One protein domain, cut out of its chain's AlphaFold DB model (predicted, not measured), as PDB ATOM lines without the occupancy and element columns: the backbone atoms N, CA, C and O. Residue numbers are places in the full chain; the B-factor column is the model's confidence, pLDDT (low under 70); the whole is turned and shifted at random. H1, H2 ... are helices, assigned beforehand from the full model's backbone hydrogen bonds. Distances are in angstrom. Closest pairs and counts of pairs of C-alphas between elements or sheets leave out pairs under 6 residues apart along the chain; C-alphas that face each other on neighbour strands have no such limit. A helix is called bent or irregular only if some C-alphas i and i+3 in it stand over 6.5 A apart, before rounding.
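This is residues 134 to 180 and 199 to 284 of the 919 residues of the protein "Rhodanese domain-containing protein" of Entamoeba histolytica (UniProt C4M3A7). The domain is a compact, rounded cluster of helices packed mostly crosswise, with H1 and H4 nearest the middle. H2, H3, H7 and H8 pack on H1, H6 crosses H4, and H5 and H8 lie towards opposite ends of the longest axis. The printed part has 133 residues, with eight named helices in the order H1 to H8 and no named strand, and its class is all helix. The radius of gyration of the C-alphas is 14.6 A, and the spans are 39 by 33 by 25 A.

H1, residues 134 to 151, is the hub and touches four helices. With residues 145 to 149 alone it touches H2, residues 153 to 161, at a steep tilt of 52 degrees, opposite ways; the closest C-alphas, Leu 149 and Thr 156, are 5.8 A apart. With residues 141 to 145 alone it touches H3, residues 166 to 170, the closest C-alphas being Leu 141 and Thr 166 at 5.7 A. H4, residues 203 to 219, is close to H1 but not clearly touching, with C-alphas 148 and 209 closest at 7.2 A. H4 and H2 only just touch, with 3 pairs of C-alphas within 8 A, and only at their ends; Val 155 and Gly 216 have the closest C-alphas, 6.0 A apart. H5, residues 225 to 234, touches no helix but is near H3 and H4; the closest C-alphas of H4 and H5, Leu 219 and Val 228, are 6.4 A apart. H6, residues 239 to 255, touches H4 about perpendicular at 72 degrees, only just past steep, with C-alphas 206 and 249 closest at 4.7 A. H7, residues 258 to 268, touches residues 136 to 143 of H1 alone, at a shallow tilt of 32 degrees, only just short of steep, opposite ways; the closest C-alphas, Gly 136 and Cys 267, are 5.6 A apart. H8, residues 272 to 281, touches H7, with C-alphas 266 and 274 closest at 5.0 A. H8 only just touches residues 135 to 139 of H1 alone, with 3 pairs of C-alphas within 8 A, Gly 139 and Tyr 278 closest at 6.9 A. H1 and H6 are apart. Each O i to N i+4 pair is within hydrogen-bond range in H1, H2, H3, H5, H6, H7 and H8, against 10 of 13 in H4.

H1 begins at C-alpha 134 (-6.550, 20.313, 37.259) and measures 26.1 A from first to last C-alpha. H4 measures 23.1 A, with a kink of 27 degrees near residue 213, and is irregular: C-alphas 214 and 217 are 7.3 A apart. H6 measures 24.5 A, H7 15.4 A, and H5 and H8 14.3 A each; H2 and H3 are shorter. H8 ends at C-alpha 281 (4.410, 9.237, 39.895).

The two C-alphas farthest apart, of Asp 240 and Ala 280, are 42.2 A apart. Residues 181 to 198 are not printed, and C-alphas 180 and 199 stand 23.1 A apart across this cut, in the link from H3 to H4. The links that are printed whole are tight. The mean pLDDT of the printed part is 91.9, and no printed residue is under 70.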
ATOM      1  N   PRO A 134      -7.092  21.019  38.422       81.94
ATOM      2  CA  PRO A 134      -6.550  20.313  37.259       81.94
ATOM      3  C   PRO A 134      -5.843  19.010  37.638       81.94
ATOM      4  O   PRO A 134      -5.954  18.005  36.947       81.94
ATOM      5  N   ARG A 135      -5.184  19.006  38.804       86.88
ATOM      6  CA  ARG A 135      -4.540  17.827  39.395       86.88
ATOM      7  C   ARG A 135      -5.524  16.709  39.739       86.88
ATOM      8  O   ARG A 135      -5.217  15.547  39.511       86.88
ATOM      9  N   GLY A 136      -6.668  17.054  40.331       86.69
ATOM     10  CA  GLY A 136      -7.705  16.077  40.671       86.69
ATOM     11  C   GLY A 136      -8.303  15.470  39.407       86.69
ATOM     12  O   GLY A 136      -8.378  14.253  39.307       86.69
ATOM     13  N   TRP A 137      -8.606  16.307  38.407       86.50
ATOM     14  CA  TRP A 137      -9.128  15.835  37.126       86.50
ATOM     15  C   TRP A 137      -8.143  14.923  36.397       86.50
ATOM     16  O   TRP A 137      -8.457  13.767  36.141       86.50
ATOM     17  N   HIS A 138      -6.920  15.398  36.147       88.75
ATOM     18  CA  HIS A 138      -5.890  14.597  35.486       88.75
ATOM     19  C   HIS A 138      -5.588  13.309  36.261       88.75
ATOM     20  O   HIS A 138      -5.502  12.234  35.682       88.75
ATOM     21  N   GLY A 139      -5.511  13.405  37.588       90.81
ATOM     22  CA  GLY A 139      -5.333  12.260  38.466       90.81
ATOM     23  C   GLY A 139      -6.401  11.189  38.279       90.81
ATOM     24  O   GLY A 139      -6.082  10.010  38.160       90.81
ATOM     25  N   LEU A 140      -7.663  11.600  38.211       90.25
ATOM     26  CA  LEU A 140      -8.794  10.700  38.033       90.25
ATOM     27  C   LEU A 140      -8.815  10.063  36.644       90.25
ATOM     28  O   LEU A 140      -9.116   8.876  36.531       90.25
ATOM     29  N   LEU A 141      -8.432  10.813  35.607       91.19
ATOM     30  CA  LEU A 141      -8.243  10.286  34.253       91.19
ATOM     31  C   LEU A 141      -7.171   9.196  34.218       91.19
ATOM     32  O   LEU A 141      -7.420   8.110  33.692       91.19
ATOM     33  N   SER A 142      -6.008   9.456  34.820       92.12
ATOM     34  CA  SER A 142      -4.912   8.489  34.873       92.12
ATOM     35  C   SER A 142      -5.289   7.256  35.692       92.12
ATOM     36  O   SER A 142      -5.092   6.141  35.226       92.12
ATOM     37  N   LEU A 143      -5.881   7.424  36.880       94.06
ATOM     38  CA  LEU A 143      -6.308   6.295  37.714       94.06
ATOM     39  C   LEU A 143      -7.398   5.458  37.028       94.06
ATOM     40  O   LEU A 143      -7.363   4.232  37.095       94.06
ATOM     41  N   THR A 144      -8.338   6.097  36.327       94.50
ATOM     42  CA  THR A 144      -9.339   5.380  35.522       94.50
ATOM     43  C   THR A 144      -8.659   4.560  34.431       94.50
ATOM     44  O   THR A 144      -8.924   3.371  34.312       94.50
ATOM     45  N   HIS A 145      -7.730   5.142  33.672       94.12
ATOM     46  CA  HIS A 145      -7.009   4.398  32.635       94.12
ATOM     47  C   HIS A 145      -6.226   3.206  33.207       94.12
ATOM     48  O   HIS A 145      -6.353   2.093  32.700       94.12
ATOM     49  N   MET A 146      -5.526   3.400  34.332       95.19
ATOM     50  CA  MET A 146      -4.795   2.332  35.025       95.19
ATOM     51  C   MET A 146      -5.694   1.150  35.389       95.19
ATOM     52  O   MET A 146      -5.322   0.003  35.146       95.19
ATOM     53  N   ILE A 147      -6.865   1.404  35.986       96.12
ATOM     54  CA  ILE A 147      -7.752   0.323  36.434       96.12
ATOM     55  C   ILE A 147      -8.441  -0.378  35.259       96.12
ATOM     56  O   ILE A 147      -8.687  -1.583  35.324       96.12
ATOM     57  N   LEU A 148      -8.718   0.357  34.175       95.62
ATOM     58  CA  LEU A 148      -9.264  -0.212  32.948       95.62
ATOM     59  C   LEU A 148      -8.234  -1.109  32.251       95.62
ATOM     60  O   LEU A 148      -8.577  -2.237  31.912       95.62
ATOM     61  N   LEU A 149      -6.963  -0.700  32.154       94.69
ATOM     62  CA  LEU A 149      -5.881  -1.589  31.704       94.69
ATOM     63  C   LEU A 149      -5.733  -2.816  32.615       94.69
ATOM     64  O   LEU A 149      -5.551  -3.932  32.133       94.69
ATOM     65  N   TYR A 150      -5.858  -2.630  33.930       95.38
ATOM     66  CA  TYR A 150      -5.685  -3.703  34.907       95.38
ATOM     67  C   TYR A 150      -6.719  -4.833  34.758       95.38
ATOM     68  O   TYR A 150      -6.366  -6.009  34.888       95.38
ATOM     69  N   TYR A 151      -7.986  -4.508  34.480       95.25
ATOM     70  CA  TYR A 151      -9.074  -5.497  34.383       95.25
ATOM     71  C   TYR A 151      -9.529  -5.813  32.947       95.25
ATOM     72  O   TYR A 151      -9.920  -6.952  32.657       95.25
ATOM     73  N   PHE A 152      -9.455  -4.838  32.041       95.62
ATOM     74  CA  PHE A 152      -9.971  -4.886  30.665       95.62
ATOM     75  C   PHE A 152      -8.930  -4.377  29.646       95.62
ATOM     76  O   PHE A 152      -9.201  -3.436  28.890       95.62
ATOM     77  N   PRO A 153      -7.720  -4.965  29.614       95.44
ATOM     78  CA  PRO A 153      -6.627  -4.487  28.766       95.44
ATOM     79  C   PRO A 153      -6.983  -4.525  27.280       95.44
ATOM     80  O   PRO A 153      -6.660  -3.613  26.536       95.44
ATOM     81  N   ASP A 154      -7.708  -5.552  26.859       93.94
ATOM     82  CA  ASP A 154      -8.161  -5.763  25.490       93.94
ATOM     83  C   ASP A 154      -9.077  -4.642  24.972       93.94
ATOM     84  O   ASP A 154      -8.833  -4.107  23.891       93.94
ATOM     85  N   VAL A 155     -10.108  -4.259  25.735       95.12
ATOM     86  CA  VAL A 155     -10.983  -3.127  25.376       95.12
ATOM     87  C   VAL A 155     -10.196  -1.819  25.452       95.12
ATOM     88  O   VAL A 155     -10.259  -1.004  24.537       95.12
ATOM     89  N   THR A 156      -9.422  -1.626  26.520       95.31
ATOM     90  CA  THR A 156      -8.723  -0.360  26.778       95.31
ATOM     91  C   THR A 156      -7.685  -0.067  25.700       95.31
ATOM     92  O   THR A 156      -7.689   1.019  25.134       95.31
ATOM     93  N   ILE A 157      -6.875  -1.060  25.320       94.94
ATOM     94  CA  ILE A 157      -5.886  -0.935  24.241       94.94
ATOM     95  C   ILE A 157      -6.568  -0.678  22.893       94.94
ATOM     96  O   ILE A 157      -6.048   0.085  22.079       94.94
ATOM     97  N   HIS A 158      -7.727  -1.291  22.632       94.75
ATOM     98  CA  HIS A 158      -8.504  -1.009  21.420       94.75
ATOM     99  C   HIS A 158      -8.927   0.467  21.354       94.75
ATOM    100  O   HIS A 158      -8.702   1.133  20.342       94.75
ATOM    101  N   LEU A 159      -9.443   1.013  22.459       94.12
ATOM    102  CA  LEU A 159      -9.787   2.436  22.558       94.12
ATOM    103  C   LEU A 159      -8.549   3.349  22.463       94.12
ATOM    104  O   LEU A 159      -8.604   4.390  21.800       94.12
ATOM    105  N   ASP A 160      -7.423   2.944  23.056       92.38
ATOM    106  CA  ASP A 160      -6.151   3.674  22.991       92.38
ATOM    107  C   ASP A 160      -5.623   3.760  21.551       92.38
ATOM    108  O   ASP A 160      -5.173   4.823  21.117       92.38
ATOM    109  N   LYS A 161      -5.725   2.674  20.767       93.50
ATOM    110  CA  LYS A 161      -5.360   2.655  19.336       93.50
ATOM    111  C   LYS A 161      -6.206   3.627  18.519       93.50
ATOM    112  O   LYS A 161      -5.686   4.287  17.620       93.50
ATOM    113  N   MET A 162      -7.480   3.774  18.877       93.75
ATOM    114  CA  MET A 162      -8.360   4.793  18.304       93.75
ATOM    115  C   MET A 162      -8.057   6.205  18.816       93.75
ATOM    116  O   MET A 162      -8.702   7.145  18.362       93.75
ATOM    117  N   LYS A 163      -7.091   6.399  19.727       91.44
ATOM    118  CA  LYS A 163      -6.752   7.678  20.380       91.44
ATOM    119  C   LYS A 163      -7.921   8.288  21.161       91.44
ATOM    120  O   LYS A 163      -8.035   9.514  21.268       91.44
ATOM    121  N   LEU A 164      -8.817   7.449  21.679       90.44
ATOM    122  CA  LEU A 164      -9.935   7.900  22.495       90.44
ATOM    123  C   LEU A 164      -9.446   8.147  23.925       90.44
ATOM    124  O   LEU A 164      -9.069   7.223  24.636       90.44
ATOM    125  N   THR A 165      -9.435   9.407  24.353       87.56
ATOM    126  CA  THR A 165      -8.943   9.765  25.686       87.56
ATOM    127  C   THR A 165      -9.952   9.404  26.777       87.56
ATOM    128  O   THR A 165     -11.166   9.511  26.589       87.56
ATOM    129  N   THR A 166      -9.451   9.060  27.967       88.94
ATOM    130  CA  THR A 166     -10.280   8.783  29.155       88.94
ATOM    131  C   THR A 166     -11.187   9.955  29.536       88.94
ATOM    132  O   THR A 166     -12.233   9.751  30.136       88.94
ATOM    133  N   ASP A 167     -10.826  11.178  29.151       87.31
ATOM    134  CA  ASP A 167     -11.618  12.393  29.380       87.31
ATOM    135  C   ASP A 167     -12.963  12.328  28.648       87.31
ATOM    136  O   ASP A 167     -14.020  12.492  29.263       87.31
ATOM    137  N   LYS A 168     -12.926  11.932  27.370       87.19
ATOM    138  CA  LYS A 168     -14.126  11.714  26.559       87.19
ATOM    139  C   LYS A 168     -15.002  10.590  27.119       87.19
ATOM    140  O   LYS A 168     -16.224  10.695  27.056       87.19
ATOM    141  N   LEU A 169     -14.388   9.545  27.686       84.06
ATOM    142  CA  LEU A 169     -15.108   8.462  28.363       84.06
ATOM    143  C   LEU A 169     -15.777   8.976  29.649       84.06
ATOM    144  O   LEU A 169     -16.981   8.819  29.826       84.06
ATOM    145  N   LEU A 170     -15.023   9.635  30.535       84.38
ATOM    146  CA  LEU A 170     -15.491  10.040  31.864       84.38
ATOM    147  C   LEU A 170     -16.532  11.155  31.858       84.38
ATOM    148  O   LEU A 170     -17.354  11.203  32.776       84.38
ATOM    149  N   ARG A 171     -16.536  12.029  30.844       80.12
ATOM    150  CA  ARG A 171     -17.458  13.174  30.761       80.12
ATOM    151  C   ARG A 171     -18.921  12.781  30.989       80.12
ATOM    152  O   ARG A 171     -19.646  13.502  31.671       80.12
ATOM    153  N   ARG A 172     -19.353  11.630  30.462       81.50
ATOM    154  CA  ARG A 172     -20.747  11.167  30.572       81.50
ATOM    155  C   ARG A 172     -21.110  10.653  31.968       81.50
ATOM    156  O   ARG A 172     -22.272  10.734  32.360       81.50
ATOM    157  N   PHE A 173     -20.123  10.172  32.712       83.75
ATOM    158  CA  PHE A 173     -20.294   9.495  33.995       83.75
ATOM    159  C   PHE A 173     -20.186  10.458  35.173       83.75
ATOM    160  O   PHE A 173     -21.005  10.445  36.089       83.75
ATOM    161  N   ILE A 174     -19.160  11.308  35.151       84.62
ATOM    162  CA  ILE A 174     -18.570  11.748  36.407       84.62
ATOM    163  C   ILE A 174     -19.333  12.911  37.051       84.62
ATOM    164  O   ILE A 174     -19.820  12.830  38.172       84.62
ATOM    165  N   PHE A 175     -19.555  13.996  36.317       86.00
ATOM    166  CA  PHE A 175     -20.091  15.226  36.906       86.00
ATOM    167  C   PHE A 175     -21.570  15.143  37.303       86.00
ATOM    168  O   PHE A 175     -22.058  16.021  38.011       86.00
ATOM    169  N   ASN A 176     -22.253  14.069  36.898       89.44
ATOM    170  CA  ASN A 176     -23.654  13.799  37.202       89.44
ATOM    171  C   ASN A 176     -23.871  12.538  38.066       89.44
ATOM    172  O   ASN A 176     -24.998  12.075  38.175       89.44
ATOM    173  N   LEU A 177     -22.823  11.969  38.681       91.50
ATOM    174  CA  LEU A 177     -22.923  10.753  39.509       91.50
ATOM    175  C   LEU A 177     -23.538   9.541  38.775       91.50
ATOM    176  O   LEU A 177     -24.265   8.748  39.364       91.50
ATOM    177  N   ASN A 178     -23.218   9.374  37.489       92.81
ATOM    178  CA  ASN A 178     -23.711   8.329  36.578       92.81
ATOM    179  C   ASN A 178     -25.215   8.369  36.249       92.81
ATOM    180  O   ASN A 178     -25.707   7.470  35.563       92.81
ATOM    181  N   VAL A 179     -25.967   9.393  36.664       94.56
ATOM    182  CA  VAL A 179     -27.420   9.458  36.413       94.56
ATOM    183  C   VAL A 179     -27.770   9.542  34.924       94.56
ATOM    184  O   VAL A 179     -28.812   9.026  34.526       94.56
ATOM    185  N   LYS A 180     -26.893  10.093  34.061       92.25
ATOM    186  CA  LYS A 180     -27.107  10.096  32.595       92.25
ATOM    187  C   LYS A 180     -27.225   8.680  32.011       92.25
ATOM    188  O   LYS A 180     -27.866   8.505  30.977       92.25
ATOM    189  N   GLN A 199     -21.149   2.401  52.631       86.94
ATOM    190  CA  GLN A 199     -20.197   3.066  53.531       86.94
ATOM    191  C   GLN A 199     -18.932   3.568  52.822       86.94
ATOM    192  O   GLN A 199     -18.380   4.605  53.190       86.94
ATOM    193  N   ASN A 200     -18.440   2.826  51.828       90.25
ATOM    194  CA  ASN A 200     -17.226   3.195  51.114       90.25
ATOM    195  C   ASN A 200     -17.568   4.012  49.861       90.25
ATOM    196  O   ASN A 200     -17.946   3.464  48.826       90.25
ATOM    197  N   LYS A 201     -17.355   5.329  49.948       89.00
ATOM    198  CA  LYS A 201     -17.667   6.299  48.888       89.00
ATOM    199  C   LYS A 201     -16.937   6.044  47.563       89.00
ATOM    200  O   LYS A 201     -17.394   6.515  46.527       89.00
ATOM    201  N   ASN A 202     -15.868   5.239  47.554       92.31
ATOM    202  CA  ASN A 202     -15.219   4.809  46.314       92.31
ATOM    203  C   ASN A 202     -16.117   3.919  45.443       92.31
ATOM    204  O   ASN A 202     -15.799   3.738  44.272       92.31
ATOM    205  N   LEU A 203     -17.217   3.358  45.966       94.50
ATOM    206  CA  LEU A 203     -18.138   2.544  45.163       94.50
ATOM    207  C   LEU A 203     -18.595   3.287  43.908       94.50
ATOM    208  O   LEU A 203     -18.636   2.694  42.836       94.50
ATOM    209  N   TYR A 204     -18.851   4.588  44.032       92.38
ATOM    210  CA  TYR A 204     -19.185   5.460  42.914       92.38
ATOM    211  C   TYR A 204     -18.178   5.359  41.752       92.38
ATOM    212  O   TYR A 204     -18.578   5.226  40.595       92.38
ATOM    213  N   PHE A 205     -16.876   5.343  42.053       94.62
ATOM    214  CA  PHE A 205     -15.839   5.164  41.038       94.62
ATOM    215  C   PHE A 205     -15.954   3.801  40.346       94.62
ATOM    216  O   PHE A 205     -15.871   3.704  39.125       94.62
ATOM    217  N   TYR A 206     -16.222   2.748  41.114       96.81
ATOM    218  CA  TYR A 206     -16.365   1.398  40.575       96.81
ATOM    219  C   TYR A 206     -17.673   1.156  39.823       96.81
ATOM    220  O   TYR A 206     -17.727   0.223  39.027       96.81
ATOM    221  N   VAL A 207     -18.696   1.996  39.997       96.44
ATOM    222  CA  VAL A 207     -19.872   1.981  39.112       96.44
ATOM    223  C   VAL A 207     -19.458   2.331  37.681       96.44
ATOM    224  O   VAL A 207     -19.914   1.675  36.751       96.44
ATOM    225  N   MET A 208     -18.529   3.276  37.494       94.25
ATOM    226  CA  MET A 208     -17.993   3.594  36.161       94.25
ATOM    227  C   MET A 208     -17.245   2.399  35.558       94.25
ATOM    228  O   MET A 208     -17.421   2.081  34.386       94.25
ATOM    229  N   VAL A 209     -16.458   1.696  36.378       96.06
ATOM    230  CA  VAL A 209     -15.737   0.477  35.975       96.06
ATOM    231  C   VAL A 209     -16.713  -0.643  35.590       96.06
ATOM    232  O   VAL A 209     -16.513  -1.301  34.573       96.06
ATOM    233  N   ALA A 210     -17.793  -0.834  36.354       97.19
ATOM    234  CA  ALA A 210     -18.824  -1.829  36.060       97.19
ATOM    235  C   ALA A 210     -19.597  -1.509  34.770       97.19
ATOM    236  O   ALA A 210     -19.851  -2.397  33.964       97.19
ATOM    237  N   ILE A 211     -19.929  -0.234  34.544       95.25
ATOM    238  CA  ILE A 211     -20.562   0.218  33.297       95.25
ATOM    239  C   ILE A 211     -19.630  -0.020  32.103       95.25
ATOM    240  O   ILE A 211     -20.083  -0.454  31.045       95.25
ATOM    241  N   TYR A 212     -18.329   0.233  32.267       94.62
ATOM    242  CA  TYR A 212     -17.340  -0.046  31.230       94.62
ATOM    243  C   TYR A 212     -17.242  -1.545  30.911       94.62
ATOM    244  O   TYR A 212     -17.169  -1.908  29.739       94.62
ATOM    245  N   GLU A 213     -17.287  -2.414  31.928       95.19
ATOM    246  CA  GLU A 213     -17.325  -3.867  31.724       95.19
ATOM    247  C   GLU A 213     -18.531  -4.297  30.886       95.19
ATOM    248  O   GLU A 213     -18.352  -5.014  29.902       95.19
ATOM    249  N   ASP A 214     -19.738  -3.839  31.246       95.75
ATOM    250  CA  ASP A 214     -20.976  -4.187  30.532       95.75
ATOM    251  C   ASP A 214     -20.886  -3.829  29.043       95.75
ATOM    252  O   ASP A 214     -21.208  -4.625  28.160       95.75
ATOM    253  N   MET A 215     -20.354  -2.641  28.755       94.56
ATOM    254  CA  MET A 215     -20.169  -2.142  27.395       94.56
ATOM    255  C   MET A 215     -19.004  -2.805  26.644       94.56
ATOM    256  O   MET A 215     -18.931  -2.705  25.418       94.56
ATOM    257  N   GLY A 216     -18.083  -3.478  27.339       94.00
ATOM    258  CA  GLY A 216     -16.774  -3.859  26.807       94.00
ATOM    259  C   GLY A 216     -16.814  -4.757  25.568       94.00
ATOM    260  O   GLY A 216     -15.981  -4.611  24.674       94.00
ATOM    261  N   SER A 217     -17.792  -5.663  25.473       92.44
ATOM    262  CA  SER A 217     -17.944  -6.548  24.306       92.44
ATOM    263  C   SER A 217     -18.288  -5.776  23.028       92.44
ATOM    264  O   SER A 217     -17.684  -6.019  21.987       92.44
ATOM    265  N   GLN A 218     -19.199  -4.806  23.126       94.94
ATOM    266  CA  GLN A 218     -19.631  -3.961  22.013       94.94
ATOM    267  C   GLN A 218     -18.577  -2.904  21.681       94.94
ATOM    268  O   GLN A 218     -18.285  -2.674  20.514       94.94
ATOM    269  N   LEU A 219     -17.915  -2.322  22.685       94.62
ATOM    270  CA  LEU A 219     -16.846  -1.341  22.460       94.62
ATOM    271  C   LEU A 219     -15.696  -1.889  21.602       94.62
ATOM    272  O   LEU A 219     -15.091  -1.135  20.845       94.62
ATOM    273  N   LYS A 220     -15.415  -3.194  21.678       93.12
ATOM    274  CA  LYS A 220     -14.395  -3.853  20.846       93.12
ATOM    275  C   LYS A 220     -14.774  -3.982  19.374       93.12
ATOM    276  O   LYS A 220     -13.885  -4.129  18.541       93.12
ATOM    277  N   THR A 221     -16.065  -4.001  19.045       95.19
ATOM    278  CA  THR A 221     -16.507  -4.181  17.655       95.19
ATOM    279  C   THR A 221     -16.484  -2.872  16.871       95.19
ATOM    280  O   THR A 221     -16.350  -2.898  15.650       95.19
ATOM    281  N   LEU A 222     -16.595  -1.740  17.572       96.00
ATOM    282  CA  LEU A 222     -16.621  -0.397  16.990       96.00
ATOM    283  C   LEU A 222     -15.228   0.014  16.506       96.00
ATOM    284  O   LEU A 222     -14.234  -0.297  17.162       96.00
ATOM    285  N   GLN A 223     -15.152   0.707  15.371       94.12
ATOM    286  CA  GLN A 223     -13.882   1.012  14.694       94.12
ATOM    287  C   GLN A 223     -13.516   2.498  14.723       94.12
ATOM    288  O   GLN A 223     -12.355   2.852  14.509       94.12
ATOM    289  N   THR A 224     -14.485   3.380  14.986       94.44
ATOM    290  CA  THR A 224     -14.272   4.832  14.987       94.44
ATOM    291  C   THR A 224     -14.561   5.461  16.351       94.44
ATOM    292  O   THR A 224     -15.365   4.963  17.140       94.44
ATOM    293  N   GLN A 225     -13.915   6.601  16.644       93.62
ATOM    294  CA  GLN A 225     -14.193   7.355  17.876       93.62
ATOM    295  C   GLN A 225     -15.663   7.783  17.958       93.62
ATOM    296  O   GLN A 225     -16.247   7.769  19.037       93.62
ATOM    297  N   GLU A 226     -16.245   8.185  16.828       93.38
ATOM    298  CA  GLU A 226     -17.620   8.671  16.758       93.38
ATOM    299  C   GLU A 226     -18.627   7.556  17.055       93.38
ATOM    300  O   GLU A 226     -19.517   7.752  17.879       93.38
ATOM    301  N   GLU A 227     -18.432   6.359  16.492       95.06
ATOM    302  CA  GLU A 227     -19.235   5.176  16.828       95.06
ATOM    303  C   GLU A 227     -19.219   4.883  18.328       95.06
ATOM    304  O   GLU A 227     -20.274   4.661  18.922       95.06
ATOM    305  N   VAL A 228     -18.038   4.913  18.955       94.06
ATOM    306  CA  VAL A 228     -17.900   4.674  20.399       94.06
ATOM    307  C   VAL A 228     -18.658   5.728  21.206       94.06
ATOM    308  O   VAL A 228     -19.395   5.385  22.132       94.06
ATOM    309  N   LEU A 229     -18.505   7.008  20.861       91.88
ATOM    310  CA  LEU A 229     -19.182   8.106  21.554       91.88
ATOM    311  C   LEU A 229     -20.706   8.033  21.384       91.88
ATOM    312  O   LEU A 229     -21.426   8.167  22.373       91.88
ATOM    313  N   ASN A 230     -21.188   7.749  20.174       92.81
ATOM    314  CA  ASN A 230     -22.612   7.595  19.870       92.81
ATOM    315  C   ASN A 230     -23.209   6.379  20.589       92.81
ATOM    316  O   ASN A 230     -24.285   6.467  21.182       92.81
ATOM    317  N   PHE A 231     -22.483   5.262  20.618       94.50
ATOM    318  CA  PHE A 231     -22.891   4.073  21.354       94.50
ATOM    319  C   PHE A 231     -23.023   4.360  22.857       94.50
ATOM    320  O   PHE A 231     -24.087   4.126  23.436       94.50
ATOM    321  N   MET A 232     -21.997   4.949  23.481       91.56
ATOM    322  CA  MET A 232     -22.055   5.337  24.895       91.56
ATOM    323  C   MET A 232     -23.168   6.354  25.178       91.56
ATOM    324  O   MET A 232     -23.779   6.313  26.248       91.56
ATOM    325  N   ALA A 233     -23.447   7.262  24.235       88.31
ATOM    326  CA  ALA A 233     -24.553   8.206  24.338       88.31
ATOM    327  C   ALA A 233     -25.917   7.494  24.333       88.31
ATOM    328  O   ALA A 233     -26.775   7.810  25.155       88.31
ATOM    329  N   SER A 234     -26.091   6.489  23.475       90.56
ATOM    330  CA  SER A 234     -27.340   5.725  23.361       90.56
ATOM    331  C   SER A 234     -27.594   4.753  24.522       90.56
ATOM    332  O   SER A 234     -28.745   4.428  24.827       90.56
ATOM    333  N   LYS A 235     -26.535   4.279  25.194       93.31
ATOM    334  CA  LYS A 235     -26.646   3.276  26.258       93.31
ATOM    335  C   LYS A 235     -27.352   3.853  27.489       93.31
ATOM    336  O   LYS A 235     -26.995   4.913  28.005       93.31
ATOM    337  N   SER A 236     -28.338   3.114  27.993       95.19
ATOM    338  CA  SER A 236     -29.025   3.409  29.251       95.19
ATOM    339  C   SER A 236     -29.451   2.127  29.967       95.19
ATOM    340  O   SER A 236     -29.657   1.102  29.320       95.19
ATOM    341  N   TYR A 237     -29.574   2.197  31.293       97.31
ATOM    342  CA  TYR A 237     -29.816   1.056  32.173       97.31
ATOM    343  C   TYR A 237     -31.106   1.216  32.975       97.31
ATOM    344  O   TYR A 237     -31.404   2.279  33.528       97.31
ATOM    345  N   THR A 238     -31.868   0.136  33.056       98.19
ATOM    346  CA  THR A 238     -33.047  -0.018  33.912       98.19
ATOM    347  C   THR A 238     -32.661  -0.150  35.389       98.19
ATOM    348  O   THR A 238     -31.514  -0.427  35.731       98.19
ATOM    349  N   SER A 239     -33.635   0.006  36.290       97.12
ATOM    350  CA  SER A 239     -33.428  -0.158  37.739       97.12
ATOM    351  C   SER A 239     -32.821  -1.521  38.109       97.12
ATOM    352  O   SER A 239     -31.932  -1.582  38.957       97.12
ATOM    353  N   ASP A 240     -33.232  -2.609  37.455       97.12
ATOM    354  CA  ASP A 240     -32.705  -3.942  37.768       97.12
ATOM    355  C   ASP A 240     -31.279  -4.147  37.234       97.12
ATOM    356  O   ASP A 240     -30.438  -4.701  37.943       97.12
ATOM    357  N   GLU A 241     -30.957  -3.608  36.055       97.88
ATOM    358  CA  GLU A 241     -29.579  -3.587  35.542       97.88
ATOM    359  C   GLU A 241     -28.658  -2.750  36.443       97.88
ATOM    360  O   GLU A 241     -27.542  -3.170  36.745       97.88
ATOM    361  N   ILE A 242     -29.134  -1.613  36.962       98.00
ATOM    362  CA  ILE A 242     -28.382  -0.795  37.924       98.00
ATOM    363  C   ILE A 242     -28.044  -1.586  39.200       98.00
ATOM    364  O   ILE A 242     -26.924  -1.479  39.698       98.00
ATOM    365  N   LYS A 243     -28.949  -2.428  39.724       96.25
ATOM    366  CA  LYS A 243     -28.646  -3.295  40.888       96.25
ATOM    367  C   LYS A 243     -27.533  -4.299  40.588       96.25
ATOM    368  O   LYS A 243     -26.683  -4.558  41.447       96.25
ATOM    369  N   ILE A 244     -27.530  -4.853  39.375       97.75
ATOM    370  CA  ILE A 244     -26.478  -5.762  38.910       97.75
ATOM    371  C   ILE A 244     -25.154  -4.998  38.815       97.75
ATOM    372  O   ILE A 244     -24.161  -5.431  39.399       97.75
ATOM    373  N   LEU A 245     -25.150  -3.820  38.187       97.88
ATOM    374  CA  LEU A 245     -23.967  -2.964  38.073       97.88
ATOM    375  C   LEU A 245     -23.406  -2.558  39.440       97.88
ATOM    376  O   LEU A 245     -22.196  -2.617  39.642       97.88
ATOM    377  N   LEU A 246     -24.256  -2.219  40.413       97.50
ATOM    378  CA  LEU A 246     -23.831  -1.937  41.788       97.50
ATOM    379  C   LEU A 246     -23.181  -3.160  42.449       97.50
ATOM    380  O   LEU A 246     -22.186  -3.024  43.163       97.50
ATOM    381  N   SER A 247     -23.709  -4.360  42.208       97.06
ATOM    382  CA  SER A 247     -23.121  -5.611  42.707       97.06
ATOM    383  C   SER A 247     -21.755  -5.895  42.073       97.06
ATOM    384  O   SER A 247     -20.803  -6.236  42.780       97.06
ATOM    385  N   ILE A 248     -21.624  -5.684  40.762       97.94
ATOM    386  CA  ILE A 248     -20.355  -5.798  40.029       97.94
ATOM    387  C   ILE A 248     -19.344  -4.758  40.535       97.94
ATOM    388  O   ILE A 248     -18.199  -5.094  40.835       97.94
ATOM    389  N   ALA A 249     -19.773  -3.511  40.732       98.06
ATOM    390  CA  ALA A 249     -18.945  -2.437  41.273       98.06
ATOM    391  C   ALA A 249     -18.412  -2.772  42.675       98.06
ATOM    392  O   ALA A 249     -17.222  -2.598  42.945       98.06
ATOM    393  N   LYS A 250     -19.257  -3.327  43.559       96.69
ATOM    394  CA  LYS A 250     -18.833  -3.835  44.877       96.69
ATOM    395  C   LYS A 250     -17.784  -4.945  44.738       96.69
ATOM    396  O   LYS A 250     -16.823  -4.969  45.506       96.69
ATOM    397  N   CYS A 251     -17.926  -5.827  43.745       94.69
ATOM    398  CA  CYS A 251     -16.940  -6.873  43.470       94.69
ATOM    399  C   CYS A 251     -15.587  -6.297  43.032       94.69
ATOM    400  O   CYS A 251     -14.563  -6.755  43.535       94.69
ATOM    401  N   TYR A 252     -15.554  -5.300  42.141       95.56
ATOM    402  CA  TYR A 252     -14.290  -4.653  41.766       95.56
ATOM    403  C   TYR A 252     -13.665  -3.890  42.916       95.56
ATOM    404  O   TYR A 252     -12.470  -4.033  43.150       95.56
ATOM    405  N   LEU A 253     -14.464  -3.147  43.680       95.06
ATOM    406  CA  LEU A 253     -13.976  -2.446  44.860       95.06
ATOM    407  C   LEU A 253     -13.271  -3.402  45.835       95.06
ATOM    408  O   LEU A 253     -12.208  -3.060  46.355       95.06
ATOM    409  N   ALA A 254     -13.847  -4.588  46.059       91.12
ATOM    410  CA  ALA A 254     -13.288  -5.610  46.941       91.12
ATOM    411  C   ALA A 254     -12.054  -6.320  46.358       91.12
ATOM    412  O   ALA A 254     -11.177  -6.729  47.114       91.12
ATOM    413  N   LYS A 255     -11.990  -6.489  45.030       88.94
ATOM    414  CA  LYS A 255     -10.875  -7.159  44.338       88.94
ATOM    415  C   LYS A 255      -9.680  -6.242  44.082       88.94
ATOM    416  O   LYS A 255      -8.565  -6.731  43.934       88.94
ATOM    417  N   SER A 256      -9.910  -4.935  44.017       92.06
ATOM    418  CA  SER A 256      -8.860  -3.961  43.740       92.06
ATOM    419  C   SER A 256      -7.895  -3.789  44.911       92.06
ATOM    420  O   SER A 256      -8.319  -3.844  46.069       92.06
ATOM    421  N   PRO A 257      -6.612  -3.491  44.630       91.81
ATOM    422  CA  PRO A 257      -5.616  -3.222  45.661       91.81
ATOM    423  C   PRO A 257      -6.068  -2.135  46.639       91.81
ATOM    424  O   PRO A 257      -6.627  -1.104  46.247       91.81
ATOM    425  N   ALA A 258      -5.789  -2.335  47.925       90.31
ATOM    426  CA  ALA A 258      -6.138  -1.374  48.964       90.31
ATOM    427  C   ALA A 258      -5.364  -0.061  48.782       90.31
ATOM    428  O   ALA A 258      -5.920   1.018  48.995       90.31
ATOM    429  N   SER A 259      -4.111  -0.145  48.325       90.25
ATOM    430  CA  SER A 259      -3.310   1.025  47.947       90.25
ATOM    431  C   SER A 259      -3.963   1.842  46.832       90.25
ATOM    432  O   SER A 259      -4.102   3.058  46.963       90.25
ATOM    433  N   PHE A 260      -4.454   1.175  45.784       93.31
ATOM    434  CA  PHE A 260      -5.161   1.817  44.680       93.31
ATOM    435  C   PHE A 260      -6.470   2.471  45.144       93.31
ATOM    436  O   PHE A 260      -6.734   3.632  44.835       93.31
ATOM    437  N   ASN A 261      -7.250   1.784  45.984       94.00
ATOM    438  CA  ASN A 261      -8.437   2.361  46.625       94.00
ATOM    439  C   ASN A 261      -8.099   3.608  47.467       94.00
ATOM    440  O   ASN A 261      -8.854   4.584  47.470       94.00
ATOM    441  N   GLY A 262      -6.952   3.601  48.150       93.38
ATOM    442  CA  GLY A 262      -6.425   4.761  48.865       93.38
ATOM    443  C   GLY A 262      -6.116   5.941  47.938       93.38
ATOM    444  O   GLY A 262      -6.455   7.077  48.276       93.38
ATOM    445  N   LEU A 263      -5.543   5.682  46.757       92.94
ATOM    446  CA  LEU A 263      -5.269   6.706  45.742       92.94
ATOM    447  C   LEU A 263      -6.546   7.302  45.157       92.94
ATOM    448  O   LEU A 263      -6.635   8.523  45.062       92.94
ATOM    449  N   ILE A 264      -7.547   6.479  44.833       93.12
ATOM    450  CA  ILE A 264      -8.862   6.952  44.369       93.12
ATOM    451  C   ILE A 264      -9.491   7.871  45.412       93.12
ATOM    452  O   ILE A 264      -9.839   9.010  45.105       93.12
ATOM    453  N   ASN A 265      -9.562   7.424  46.668       91.94
ATOM    454  CA  ASN A 265     -10.129   8.231  47.744       91.94
ATOM    455  C   ASN A 265      -9.340   9.536  47.950       91.94
ATOM    456  O   ASN A 265      -9.922  10.601  48.157       91.94
ATOM    457  N   GLY A 266      -8.009   9.464  47.870       91.81
ATOM    458  CA  GLY A 266      -7.136  10.628  47.952       91.81
ATOM    459  C   GLY A 266      -7.329  11.610  46.793       91.81
ATOM    460  O   GLY A 266      -7.307  12.820  47.010       91.81
ATOM    461  N   CYS A 267      -7.567  11.101  45.585       91.06
ATOM    462  CA  CYS A 267      -7.852  11.879  44.386       91.06
ATOM    463  C   CYS A 267      -9.200  12.599  44.497       91.06
ATOM    464  O   CYS A 267      -9.250  13.827  44.394       91.06
ATOM    465  N   LEU A 268     -10.268  11.854  44.807       87.81
ATOM    466  CA  LEU A 268     -11.629  12.381  44.929       87.81
ATOM    467  C   LEU A 268     -11.732  13.466  46.012       87.81
ATOM    468  O   LEU A 268     -12.406  14.472  45.803       87.81
ATOM    469  N   ASN A 269     -11.005  13.308  47.122       85.12
ATOM    470  CA  ASN A 269     -10.994  14.258  48.242       85.12
ATOM    471  C   ASN A 269      -9.806  15.238  48.223       85.12
ATOM    472  O   ASN A 269      -9.627  16.005  49.170       85.12
ATOM    473  N   ASN A 270      -8.973  15.225  47.175       85.25
ATOM    474  CA  ASN A 270      -7.803  16.097  47.024       85.25
ATOM    475  C   ASN A 270      -6.864  16.120  48.258       85.25
ATOM    476  O   ASN A 270      -6.404  17.178  48.711       85.25
ATOM    477  N   THR A 271      -6.571  14.946  48.817       89.25
ATOM    478  CA  THR A 271      -5.774  14.819  50.044       89.25
ATOM    479  C   THR A 271      -4.297  15.173  49.811       89.25
ATOM    480  O   THR A 271      -3.785  15.021  48.697       89.25
ATOM    481  N   PRO A 272      -3.558  15.638  50.839       89.88
ATOM    482  CA  PRO A 272      -2.120  15.904  50.725       89.88
ATOM    483  C   PRO A 272      -1.312  14.701  50.220       89.88
ATOM    484  O   PRO A 272      -0.414  14.866  49.399       89.88
ATOM    485  N   GLN A 273      -1.682  13.493  50.647       88.06
ATOM    486  CA  GLN A 273      -1.029  12.245  50.252       88.06
ATOM    487  C   GLN A 273      -1.163  12.001  48.748       88.06
ATOM    488  O   GLN A 273      -0.186  11.678  48.077       88.06
ATOM    489  N   PHE A 274      -2.356  12.228  48.191       91.44
ATOM    490  CA  PHE A 274      -2.555  12.122  46.752       91.44
ATOM    491  C   PHE A 274      -1.748  13.173  45.985       91.44
ATOM    492  O   PHE A 274      -1.177  12.870  44.944       91.44
ATOM    493  N   LYS A 275      -1.641  14.402  46.504       90.88
ATOM    494  CA  LYS A 275      -0.844  15.466  45.869       90.88
ATOM    495  C   LYS A 275       0.637  15.095  45.767       90.88
ATOM    496  O   LYS A 275       1.251  15.366  44.734       90.88
ATOM    497  N   GLN A 276       1.186  14.486  46.816       90.25
ATOM    498  CA  GLN A 276       2.562  13.987  46.833       90.25
ATOM    499  C   GLN A 276       2.734  12.853  45.824       90.25
ATOM    500  O   GLN A 276       3.590  12.945  44.947       90.25
ATOM    501  N   TRP A 277       1.856  11.845  45.878       89.50
ATOM    502  CA  TRP A 277       1.882  10.728  44.935       89.50
ATOM    503  C   TRP A 277       1.787  11.197  43.481       89.50
ATOM    504  O   TRP A 277       2.601  10.784  42.659       89.50
ATOM    505  N   TYR A 278       0.850  12.100  43.181       90.00
ATOM    506  CA  TYR A 278       0.645  12.664  41.849       90.00
ATOM    507  C   TYR A 278       1.920  13.326  41.332       90.00
ATOM    508  O   TYR A 278       2.352  13.049  40.222       90.00
ATOM    509  N   THR A 279       2.544  14.180  42.147       88.06
ATOM    510  CA  THR A 279       3.757  14.910  41.745       88.06
ATOM    511  C   THR A 279       4.917  13.963  41.451       88.06
ATOM    512  O   THR A 279       5.691  14.225  40.540       88.06
ATOM    513  N   ALA A 280       5.021  12.869  42.207       83.94
ATOM    514  CA  ALA A 280       6.114  11.917  42.073       83.94
ATOM    515  C   ALA A 280       5.901  10.868  40.967       83.94
ATOM    516  O   ALA A 280       6.880  10.413  40.394       83.94
ATOM    517  N   ASN A 281       4.658  10.460  40.672       81.19
ATOM    518  CA  ASN A 281       4.410   9.237  39.895       81.19
ATOM    519  C   ASN A 281       3.552   9.427  38.639       81.19
ATOM    520  O   ASN A 281       3.576   8.558  37.774       81.19
ATOM    521  N   ILE A 282       2.783  10.514  38.503       80.75
ATOM    522  CA  ILE A 282       1.750  10.598  37.451       80.75
ATOM    523  C   ILE A 282       2.321  10.568  36.023       80.75
ATOM    524  O   ILE A 282       1.652  10.116  35.102       80.75
ATOM    525  N   SER A 283       3.554  11.046  35.834       73.12
ATOM    526  CA  SER A 283       4.248  11.047  34.542       73.12
ATOM    527  C   SER A 283       4.951   9.727  34.221       73.12
ATOM    528  O   SER A 283       5.356   9.518  33.079       73.12
ATOM    529  N   GLU A 284       5.140   8.862  35.219       70.19
ATOM    530  CA  GLU A 284       5.962   7.650  35.109       70.19
ATOM    531  C   GLU A 284       5.144   6.361  35.215       70.19
ATOM    532  O   GLU A 284       5.496   5.359  34.594       70.19
TER     533      GLU A 284